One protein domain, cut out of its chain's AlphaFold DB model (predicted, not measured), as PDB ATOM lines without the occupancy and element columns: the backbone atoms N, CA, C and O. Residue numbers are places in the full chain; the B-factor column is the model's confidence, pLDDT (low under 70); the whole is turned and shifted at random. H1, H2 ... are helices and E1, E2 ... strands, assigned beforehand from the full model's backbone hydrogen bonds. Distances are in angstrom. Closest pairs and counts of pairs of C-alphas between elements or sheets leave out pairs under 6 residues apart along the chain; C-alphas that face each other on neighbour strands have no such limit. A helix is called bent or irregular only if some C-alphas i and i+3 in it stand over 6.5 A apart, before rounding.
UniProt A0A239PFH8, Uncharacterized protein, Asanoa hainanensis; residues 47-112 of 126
ATOM      1  N   VAL A  47      14.635 -32.224  36.603       96.25
ATOM      2  CA  VAL A  47      15.462 -33.436  36.566       96.25
ATOM      3  C   VAL A  47      14.914 -34.451  37.560       96.25
ATOM      4  O   VAL A  47      14.663 -34.136  38.724       96.25
ATOM      5  N   CYS A  48      14.744 -35.699  37.122       95.75
ATOM      6  CA  CYS A  48      14.333 -36.769  38.017       95.75
ATOM      7  C   CYS A  48      15.437 -37.072  39.035       95.75
ATOM      8  O   CYS A  48      16.478 -37.644  38.720       95.75
ATOM      9  N   GLY A  49      15.145 -36.821  40.303       93.44
ATOM     10  CA  GLY A  49      15.979 -37.157  41.440       93.44
ATOM     11  C   GLY A  49      16.083 -38.651  41.736       93.44
ATOM     12  O   GLY A  49      16.526 -38.962  42.825       93.44
ATOM     13  N   LEU A  50      15.714 -39.575  40.840       93.38
ATOM     14  CA  LEU A  50      16.000 -41.017  40.969       93.38
ATOM     15  C   LEU A  50      16.909 -41.503  39.840       93.38
ATOM     16  O   LEU A  50      18.010 -41.978  40.113       93.38
ATOM     17  N   CYS A  51      16.476 -41.338  38.587       94.31
ATOM     18  CA  CYS A  51      17.211 -41.801  37.405       94.31
ATOM     19  C   CYS A  51      18.070 -40.723  36.727       94.31
ATOM     20  O   CYS A  51      18.796 -41.043  35.794       94.31
ATOM     21  N   GLY A  52      17.975 -39.458  37.146       94.69
ATOM     22  CA  GLY A  52      18.729 -38.349  36.555       94.69
ATOM     23  C   GLY A  52      18.221 -37.877  35.191       94.69
ATOM     24  O   GLY A  52      18.869 -37.038  34.579       94.69
ATOM     25  N   HIS A  53      17.087 -38.390  34.697       96.44
ATOM     26  CA  HIS A  53      16.539 -37.949  33.414       96.44
ATOM     27  C   HIS A  53      16.151 -36.468  33.460       96.44
ATOM     28  O   HIS A  53      15.445 -36.046  34.380       96.44
ATOM     29  N   ASP A  54      16.599 -35.709  32.462       96.38
ATOM     30  CA  ASP A  54      16.352 -34.277  32.328       96.38
ATOM     31  C   ASP A  54      15.144 -34.019  31.416       96.38
ATOM     32  O   ASP A  54      15.119 -34.440  30.259       96.38
ATOM     33  N   TYR A  55      14.137 -33.326  31.948       95.12
ATOM     34  CA  TYR A  55      12.929 -32.926  31.230       95.12
ATOM     35  C   TYR A  55      12.946 -31.443  30.821       95.12
ATOM     36  O   TYR A  55      11.897 -30.854  30.543       95.12
ATOM     37  N   THR A  56      14.118 -30.810  30.781       92.31
ATOM     38  CA  THR A  56      14.269 -29.438  30.288       92.31
ATOM     39  C   THR A  56      13.724 -29.323  28.860       92.31
ATOM     40  O   THR A  56      13.903 -30.204  28.021       92.31
ATOM     41  N   GLY A  57      12.994 -28.240  28.584       89.75
ATOM     42  CA  GLY A  57      12.317 -28.018  27.300       89.75
ATOM     43  C   GLY A  57      10.898 -28.591  27.212       89.75
ATOM     44  O   GLY A  57      10.179 -28.280  26.262       89.75
ATOM     45  N   ARG A  58      10.441 -29.369  28.202       91.81
ATOM     46  CA  ARG A  58       9.026 -29.756  28.314       91.81
ATOM     47  C   ARG A  58       8.172 -28.574  28.765       91.81
ATOM     48  O   ARG A  58       8.592 -27.741  29.566       91.81
ATOM     49  N   SER A  59       6.937 -28.519  28.270       91.50
ATOM     50  CA  SER A  59       5.958 -27.536  28.741       91.50
ATOM     51  C   SER A  59       5.572 -27.800  30.197       91.50
ATOM     52  O   SER A  59       5.572 -28.943  30.656       91.50
ATOM     53  N   TRP A  60       5.154 -26.756  30.915       88.81
ATOM     54  CA  TRP A  60       4.703 -26.885  32.304       88.81
ATOM     55  C   TRP A  60       3.592 -27.939  32.468       88.81
ATOM     56  O   TRP A  60       3.582 -28.673  33.453       88.81
ATOM     57  N   ARG A  61       2.689 -28.053  31.481       91.88
ATOM     58  CA  ARG A  61       1.588 -29.025  31.484       91.88
ATOM     59  C   ARG A  61       2.108 -30.453  31.330       91.88
ATOM     60  O   ARG A  61       1.659 -31.333  32.049       91.88
ATOM     61  N   GLN A  62       3.086 -30.679  30.451       93.62
ATOM     62  CA  GLN A  62       3.742 -31.986  30.325       93.62
ATOM     63  C   GLN A  62       4.445 -32.375  31.625       93.62
ATOM     64  O   GLN A  62       4.195 -33.457  32.147       93.62
ATOM     65  N   LEU A  63       5.229 -31.460  32.205       92.75
ATOM     66  CA  LEU A  63       5.911 -31.691  33.479       92.75
ATOM     67  C   LEU A  63       4.928 -32.049  34.599       92.75
ATOM     68  O   LEU A  63       5.145 -33.012  35.332       92.75
ATOM     69  N   ARG A  64       3.834 -31.288  34.716       90.06
ATOM     70  CA  ARG A  64       2.835 -31.449  35.776       90.06
ATOM     71  C   ARG A  64       1.935 -32.659  35.580       90.06
ATOM     72  O   ARG A  64       1.603 -33.297  36.572       90.06
ATOM     73  N   ASP A  65       1.482 -32.947  34.368       91.56
ATOM     74  CA  ASP A  65       0.397 -33.909  34.156       91.56
ATOM     75  C   ASP A  65       0.914 -35.272  33.664       91.56
ATOM     76  O   ASP A  65       0.280 -36.292  33.941       91.56
ATOM     77  N   VAL A  66       2.084 -35.309  33.013       93.38
ATOM     78  CA  VAL A  66       2.600 -36.497  32.309       93.38
ATOM     79  C   VAL A  66       3.943 -36.970  32.863       93.38
ATOM     80  O   VAL A  66       4.088 -38.134  33.219       93.38
ATOM     81  N   ASP A  67       4.930 -36.086  32.958       94.25
ATOM     82  CA  ASP A  67       6.326 -36.510  33.069       94.25
ATOM     83  C   ASP A  67       6.782 -36.706  34.520       94.25
ATOM     84  O   ASP A  67       7.450 -37.693  34.843       94.25
ATOM     85  N   LEU A  68       6.427 -35.776  35.412       95.31
ATOM     86  CA  LEU A  68       6.996 -35.703  36.757       95.31
ATOM     87  C   LEU A  68       5.935 -35.752  37.854       95.31
ATOM     88  O   LEU A  68       4.757 -35.459  37.656       95.31
ATOM     89  N   ARG A  69       6.372 -36.115  39.057       94.81
ATOM     90  CA  ARG A  69       5.638 -35.966  40.315       94.81
ATOM     91  C   ARG A  69       6.593 -35.550  41.431       94.81
ATOM     92  O   ARG A  69       7.781 -35.864  41.372       94.81
ATOM     93  N   ILE A  70       6.075 -34.875  42.452       94.00
ATOM     94  CA  ILE A  70       6.847 -34.522  43.649       94.00
ATOM     95  C   ILE A  70       6.711 -35.661  44.657       94.00
ATOM     96  O   ILE A  70       5.600 -36.093  44.957       94.00
ATOM     97  N   LEU A  71       7.841 -36.139  45.169       92.31
ATOM     98  CA  LEU A  71       7.910 -37.115  46.250       92.31
ATOM     99  C   LEU A  71       8.597 -36.520  47.466       92.31
ATOM    100  O   LEU A  71       9.495 -35.698  47.320       92.31
ATOM    101  N   ALA A  72       8.172 -36.958  48.647       90.56
ATOM    102  CA  ALA A  72       8.841 -36.666  49.906       90.56
ATOM    103  C   ALA A  72       9.761 -37.837  50.287       90.56
ATOM    104  O   ALA A  72       9.378 -39.002  50.145       90.56
ATOM    105  N   SER A  73      10.961 -37.535  50.771       84.62
ATOM    106  CA  SER A  73      11.902 -38.484  51.356       84.62
ATOM    107  C   SER A  73      12.014 -38.273  52.859       84.62
ATOM    108  O   SER A  73      12.346 -37.184  53.324       84.62
ATOM    109  N   GLY A  74      11.817 -39.359  53.603       75.62
ATOM    110  CA  GLY A  74      12.120 -39.428  55.028       75.62
ATOM    111  C   GLY A  74      11.210 -38.586  55.935       75.62
ATOM    112  O   GLY A  74      10.292 -37.911  55.471       75.62
ATOM    113  N   PRO A  75      11.458 -38.639  57.255       73.12
ATOM    114  CA  PRO A  75      10.661 -37.929  58.257       73.12
ATOM    115  C   PRO A  75      10.873 -36.408  58.241       73.12
ATOM    116  O   PRO A  75       9.991 -35.677  58.677       73.12
ATOM    117  N   ALA A  76      12.005 -35.928  57.712       75.88
ATOM    118  CA  ALA A  76      12.275 -34.498  57.536       75.88
ATOM    119  C   ALA A  76      11.424 -33.858  56.421       75.88
ATOM    120  O   ALA A  76      11.283 -32.639  56.379       75.88
ATOM    121  N   GLY A  77      10.826 -34.670  55.539       80.50
ATOM    122  CA  GLY A  77       9.920 -34.190  54.498       80.50
ATOM    123  C   GLY A  77      10.613 -33.553  53.294       80.50
ATOM    124  O   GLY A  77       9.948 -32.858  52.525       80.50
ATOM    125  N   ASP A  78      11.914 -33.796  53.103       88.50
ATOM    126  CA  ASP A  78      12.655 -33.302  51.942       88.50
ATOM    127  C   ASP A  78      11.965 -33.740  50.651       88.50
ATOM    128  O   ASP A  78      11.595 -34.899  50.487       88.50
ATOM    129  N   GLN A  79      11.757 -32.811  49.722       92.69
ATOM    130  CA  GLN A  79      11.025 -33.091  48.491       92.69
ATOM    131  C   GLN A  79      11.967 -33.196  47.298       92.69
ATOM    132  O   GLN A  79      12.894 -32.402  47.162       92.69
ATOM    133  N   PHE A  80      11.662 -34.098  46.369       93.19
ATOM    134  CA  PHE A  80      12.367 -34.223  45.095       93.19
ATOM    135  C   PHE A  80      11.420 -34.566  43.943       93.19
ATOM    136  O   PHE A  80      10.303 -35.047  44.144       93.19
ATOM    137  N   LEU A  81      11.867 -34.300  42.716       95.06
ATOM    138  CA  LEU A  81      11.130 -34.656  41.505       95.06
ATOM    139  C   LEU A  81      11.416 -36.103  41.113       95.06
ATOM    140  O   LEU A  81      12.564 -36.536  41.090       95.06
ATOM    141  N   ALA A  82      10.386 -36.851  40.746       95.62
ATOM    142  CA  ALA A  82      10.508 -38.205  40.225       95.62
ATOM    143  C   ALA A  82       9.707 -38.353  38.934       95.62
ATOM    144  O   ALA A  82       8.669 -37.711  38.786       95.62
ATOM    145  N   CYS A  83      10.152 -39.223  38.024       96.88
ATOM    146  CA  CYS A  83       9.326 -39.639  36.893       96.88
ATOM    147  C   CYS A  83       7.981 -40.162  37.411       96.88
ATOM    148  O   CYS A  83       7.946 -40.932  38.378       96.88
ATOM    149  N   ARG A  84       6.885 -39.751  36.773       94.81
ATOM    150  CA  ARG A  84       5.518 -39.995  37.247       94.81
ATOM    151  C   ARG A  84       5.217 -41.470  37.510       94.81
ATOM    152  O   ARG A  84       4.775 -41.813  38.608       94.81
ATOM    153  N   ASP A  85       5.538 -42.325  36.546       93.75
ATOM    154  CA  ASP A  85       5.214 -43.756  36.593       93.75
ATOM    155  C   ASP A  85       6.319 -44.621  37.205       93.75
ATOM    156  O   ASP A  85       6.191 -45.842  37.257       93.75
ATOM    157  N   LEU A  86       7.410 -44.005  37.677       92.88
ATOM    158  CA  LEU A  86       8.567 -44.709  38.241       92.88
ATOM    159  C   LEU A  86       9.027 -45.890  37.354       92.88
ATOM    160  O   LEU A  86       9.008 -47.045  37.799       92.88
ATOM    161  N   PRO A  87       9.450 -45.621  36.102       93.31
ATOM    162  CA  PRO A  87       9.934 -46.656  35.193       93.31
ATOM    163  C   PRO A  87      11.124 -47.419  35.787       93.31
ATOM    164  O   PRO A  87      11.728 -47.006  36.780       93.31
ATOM    165  N   GLN A  88      11.498 -48.532  35.150       91.38
ATOM    166  CA  GLN A  88      12.574 -49.399  35.640       91.38
ATOM    167  C   GLN A  88      13.868 -48.632  35.952       91.38
ATOM    168  O   GLN A  88      14.451 -48.855  37.005       91.38
ATOM    169  N   SER A  89      14.241 -47.650  35.128       91.31
ATOM    170  CA  SER A  89      15.407 -46.791  35.366       91.31
ATOM    171  C   SER A  89      15.352 -46.024  36.696       91.31
ATOM    172  O   SER A  89      16.375 -45.867  37.359       91.31
ATOM    173  N   CYS A  90      14.174 -45.569  37.137       93.50
ATOM    174  CA  CYS A  90      14.006 -44.950  38.455       93.50
ATOM    175  C   CYS A  90      14.174 -45.962  39.584       93.50
ATOM    176  O   CYS A  90      14.758 -45.626  40.612       93.50
ATOM    177  N   ARG A  91      13.666 -47.186  39.400       91.00
ATOM    178  CA  ARG A  91      13.798 -48.262  40.393       91.00
ATOM    179  C   ARG A  91      15.254 -48.684  40.552       91.00
ATOM    180  O   ARG A  91      15.727 -48.797  41.679       91.00
ATOM    181  N   ASP A  92      15.969 -48.824  39.440       89.31
ATOM    182  CA  ASP A  92      17.391 -49.158  39.430       89.31
ATOM    183  C   ASP A  92      18.217 -48.046  40.086       89.31
ATOM    184  O   ASP A  92      19.015 -48.321  40.981       89.31
ATOM    185  N   GLY A  93      17.962 -46.782  39.728       88.44
ATOM    186  CA  GLY A  93      18.627 -45.631  40.345       88.44
ATOM    187  C   GLY A  93      18.361 -45.517  41.851       88.44
ATOM    188  O   GLY A  93      19.280 -45.250  42.626       88.44
ATOM    189  N   ALA A  94      17.127 -45.775  42.297       88.38
ATOM    190  CA  ALA A  94      16.789 -45.808  43.721       88.38
ATOM    191  C   ALA A  94      17.539 -46.928  44.458       88.38
ATOM    192  O   ALA A  94      18.104 -46.702  45.527       88.38
ATOM    193  N   ALA A  95      17.585 -48.123  43.871       86.81
ATOM    194  CA  ALA A  95      18.244 -49.272  44.470       86.81
ATOM    195  C   ALA A  95      19.773 -49.104  44.533       86.81
ATOM    196  O   ALA A  95      20.388 -49.463  45.536       86.81
ATOM    197  N   GLN A  96      20.383 -48.486  43.516       86.75
ATOM    198  CA  GLN A  96      21.795 -48.097  43.546       86.75
ATOM    199  C   GLN A  96      22.087 -47.114  44.683       86.75
ATOM    200  O   GLN A  96      23.030 -47.319  45.444       86.75
ATOM    201  N   ARG A  97      21.262 -46.075  44.861       85.88
ATOM    202  CA  ARG A  97      21.431 -45.126  45.976       85.88
ATOM    203  C   ARG A  97      21.293 -45.794  47.330       85.88
ATOM    204  O   ARG A  97      22.109 -45.520  48.203       85.88
ATOM    205  N   GLN A  98      20.317 -46.685  47.493       85.62
ATOM    206  CA  GLN A  98      20.176 -47.447  48.730       85.62
ATOM    207  C   GLN A  98      21.444 -48.258  49.013       85.62
ATOM    208  O   GLN A  98      21.971 -48.181  50.113       85.62
ATOM    209  N   MET A  99      21.998 -48.944  48.008       85.94
ATOM    210  CA  MET A  99      23.252 -49.686  48.160       85.94
ATOM    211  C   MET A  99      24.425 -48.778  48.566       85.94
ATOM    212  O   MET A  99      25.246 -49.174  49.392       85.94
ATOM    213  N   HIS A 100      24.518 -47.567  48.007       86.12
ATOM    214  CA  HIS A 100      25.542 -46.596  48.401       86.12
ATOM    215  C   HIS A 100      25.371 -46.124  49.850       86.12
ATOM    216  O   HIS A 100      26.358 -46.059  50.580       86.12
ATOM    217  N   LEU A 101      24.137 -45.842  50.277       84.81
ATOM    218  CA  LEU A 101      23.826 -45.457  51.657       84.81
ATOM    219  C   LEU A 101      24.113 -46.595  52.637       84.81
ATOM    220  O   LEU A 101      24.761 -46.371  53.653       84.81
ATOM    221  N   ASP A 102      23.704 -47.816  52.300       86.62
ATOM    222  CA  ASP A 102      23.974 -49.025  53.074       86.62
ATOM    223  C   ASP A 102      25.489 -49.220  53.240       86.62
ATOM    224  O   ASP A 102      26.008 -49.398  54.345       86.62
ATOM    225  N   ARG A 103      26.238 -49.116  52.140       85.75
ATOM    226  CA  ARG A 103      27.696 -49.216  52.173       85.75
ATOM    227  C   ARG A 103      28.318 -48.154  53.082       85.75
ATOM    228  O   ARG A 103      29.146 -48.509  53.916       85.75
ATOM    229  N   ALA A 104      27.898 -46.897  52.952       86.88
ATOM    230  CA  ALA A 104      28.389 -45.798  53.778       86.88
ATOM    231  C   ALA A 104      28.029 -45.981  55.262       86.88
ATOM    232  O   ALA A 104      28.860 -45.731  56.129       86.88
ATOM    233  N   ALA A 105      26.826 -46.475  55.566       86.50
ATOM    234  CA  ALA A 105      26.397 -46.773  56.927       86.50
ATOM    235  C   ALA A 105      27.256 -47.875  57.567       86.50
ATOM    236  O   ALA A 105      27.683 -47.751  58.717       86.50
ATOM    237  N   ARG A 106      27.567 -48.931  56.805       86.94
ATOM    238  CA  ARG A 106      28.455 -50.008  57.255       86.94
ATOM    239  C   ARG A 106      29.878 -49.514  57.487       86.94
ATOM    240  O   ARG A 106      30.458 -49.808  58.524       86.94
ATOM    241  N   GLU A 107      30.442 -48.806  56.513       89.38
ATOM    242  CA  GLU A 107      31.839 -48.356  56.547       89.38
ATOM    243  C   GLU A 107      32.061 -47.247  57.586       89.38
ATOM    244  O   GLU A 107      33.076 -47.257  58.272       89.38
ATOM    245  N   GLY A 108      31.106 -46.325  57.738       89.50
ATOM    246  CA  GLY A 108      31.218 -45.192  58.657       89.50
ATOM    247  C   GLY A 108      30.809 -45.494  60.099       89.50
ATOM    248  O   GLY A 108      31.375 -44.916  61.020       89.50
ATOM    249  N   PHE A 109      29.838 -46.389  60.309       89.31
ATOM    250  CA  PHE A 109      29.218 -46.595  61.628       89.31
ATOM    251  C   PHE A 109      29.182 -48.061  62.081       89.31
ATOM    252  O   PHE A 109      28.642 -48.353  63.145       89.31
ATOM    253  N   GLY A 110      29.718 -49.000  61.290       87.88
ATOM    254  CA  GLY A 110      29.709 -50.429  61.623       87.88
ATOM    255  C   GLY A 110      28.311 -51.055  61.646       87.88
ATOM    256  O   GLY A 110      28.129 -52.135  62.206       87.88
ATOM    257  N   LEU A 111      27.312 -50.384  61.065       82.50
ATOM    258  CA  LEU A 111      25.931 -50.852  61.103       82.50
ATOM    259  C   LEU A 111      25.760 -52.106  60.228       82.50
ATOM    260  O   LEU A 111      26.225 -52.123  59.080       82.50
ATOM    261  N   PRO A 112      25.086 -53.157  60.733       78.75
ATOM    262  CA  PRO A 112      24.784 -54.332  59.935       78.75
ATOM    263  C   PRO A 112      23.811 -53.940  58.827       78.75
ATOM    264  O   PRO A 112      22.714 -53.445  59.086       78.75
TER     265      PRO A 112
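What this domain is: This is residues 47 to 112 of the 126 residues of an uncharacterized protein of Asanoa hainanensis (UniProt A0A239PFH8). The model is an open, elongated shape: a two-stranded hairpin of E1 and E2, with the short helix H1 at the end away from its turn, and the long helix H2 setting out from near that same end. The unnamed opening stretch, residues 47 to 59, passes with residues 48 to 50 between E2 and the first turns of H2, while the hairpin's turn at residues 73 to 78 and the far end of H2 with residues 104 to 110 stick out. The printed part has 66 residues, with two named helices and two named strands in the order H1, E1, E2, H2, and the sheet E1 - E2 is antiparallel. The class is mixed, helices and strands; the whole is loose, with a radius of gyration of the C-alphas of 14.4 A and spans of 46 by 24 by 17 A.

How they stand to each other: Begin at the sheet, where E1, residues 68 to 73, and E2, residues 78 to 83, are antiparallel neighbours and form a hairpin, with 146 degrees between their directions. Look at N 71 and O 80, 2.9 A apart, and N 69 and O 82, 2.8 A apart, both within hydrogen-bond range. C-alphas 68 and 83, which face each other, are 4.6 A apart. H1, residues 60 to 67, comes closest to E2 at the C-alphas of Asp 67 and Cys 83, 5.8 A apart. From E2 go on to H2, residues 88 to 109: the closest C-alphas of the two are those of Cys 83 and Cys 90, 7.2 A apart. H2 is apart from E1 and from H1. In H2 every O i to N i+4 pair is within hydrogen-bond range; in H1 3 of 4 are.

Where its parts are: Find C-alpha 68 at (6.996, -35.703, 36.757); from there E1 runs 15.7 A to C-alpha 73, and E2 returns over 16.7 A from C-alpha 78 to C-alpha 83. Just before E1, H1 begins at C-alpha 60, at (4.703, -26.885, 32.304), and measures 9.8 A; it is irregular, but only just, with C-alphas 64 and 67 6.7 A apart. Follow H2 from C-alpha 88 at (12.574, -49.399, 35.640) over 31.0 A to C-alpha 109 at (29.218, -46.595, 61.628).

The domain as a whole: The two C-alphas farthest apart are those of Ser 59 and Gly 110, at 46.6 A. The printed part, residues 47 to 112, has no cut. The links H1 to E1, E1 to E2 and E2 to H2 are tight. Look in the B-factor column for the model's own confidence: the mean pLDDT of the printed part is 89.9, and no printed residue is under 70.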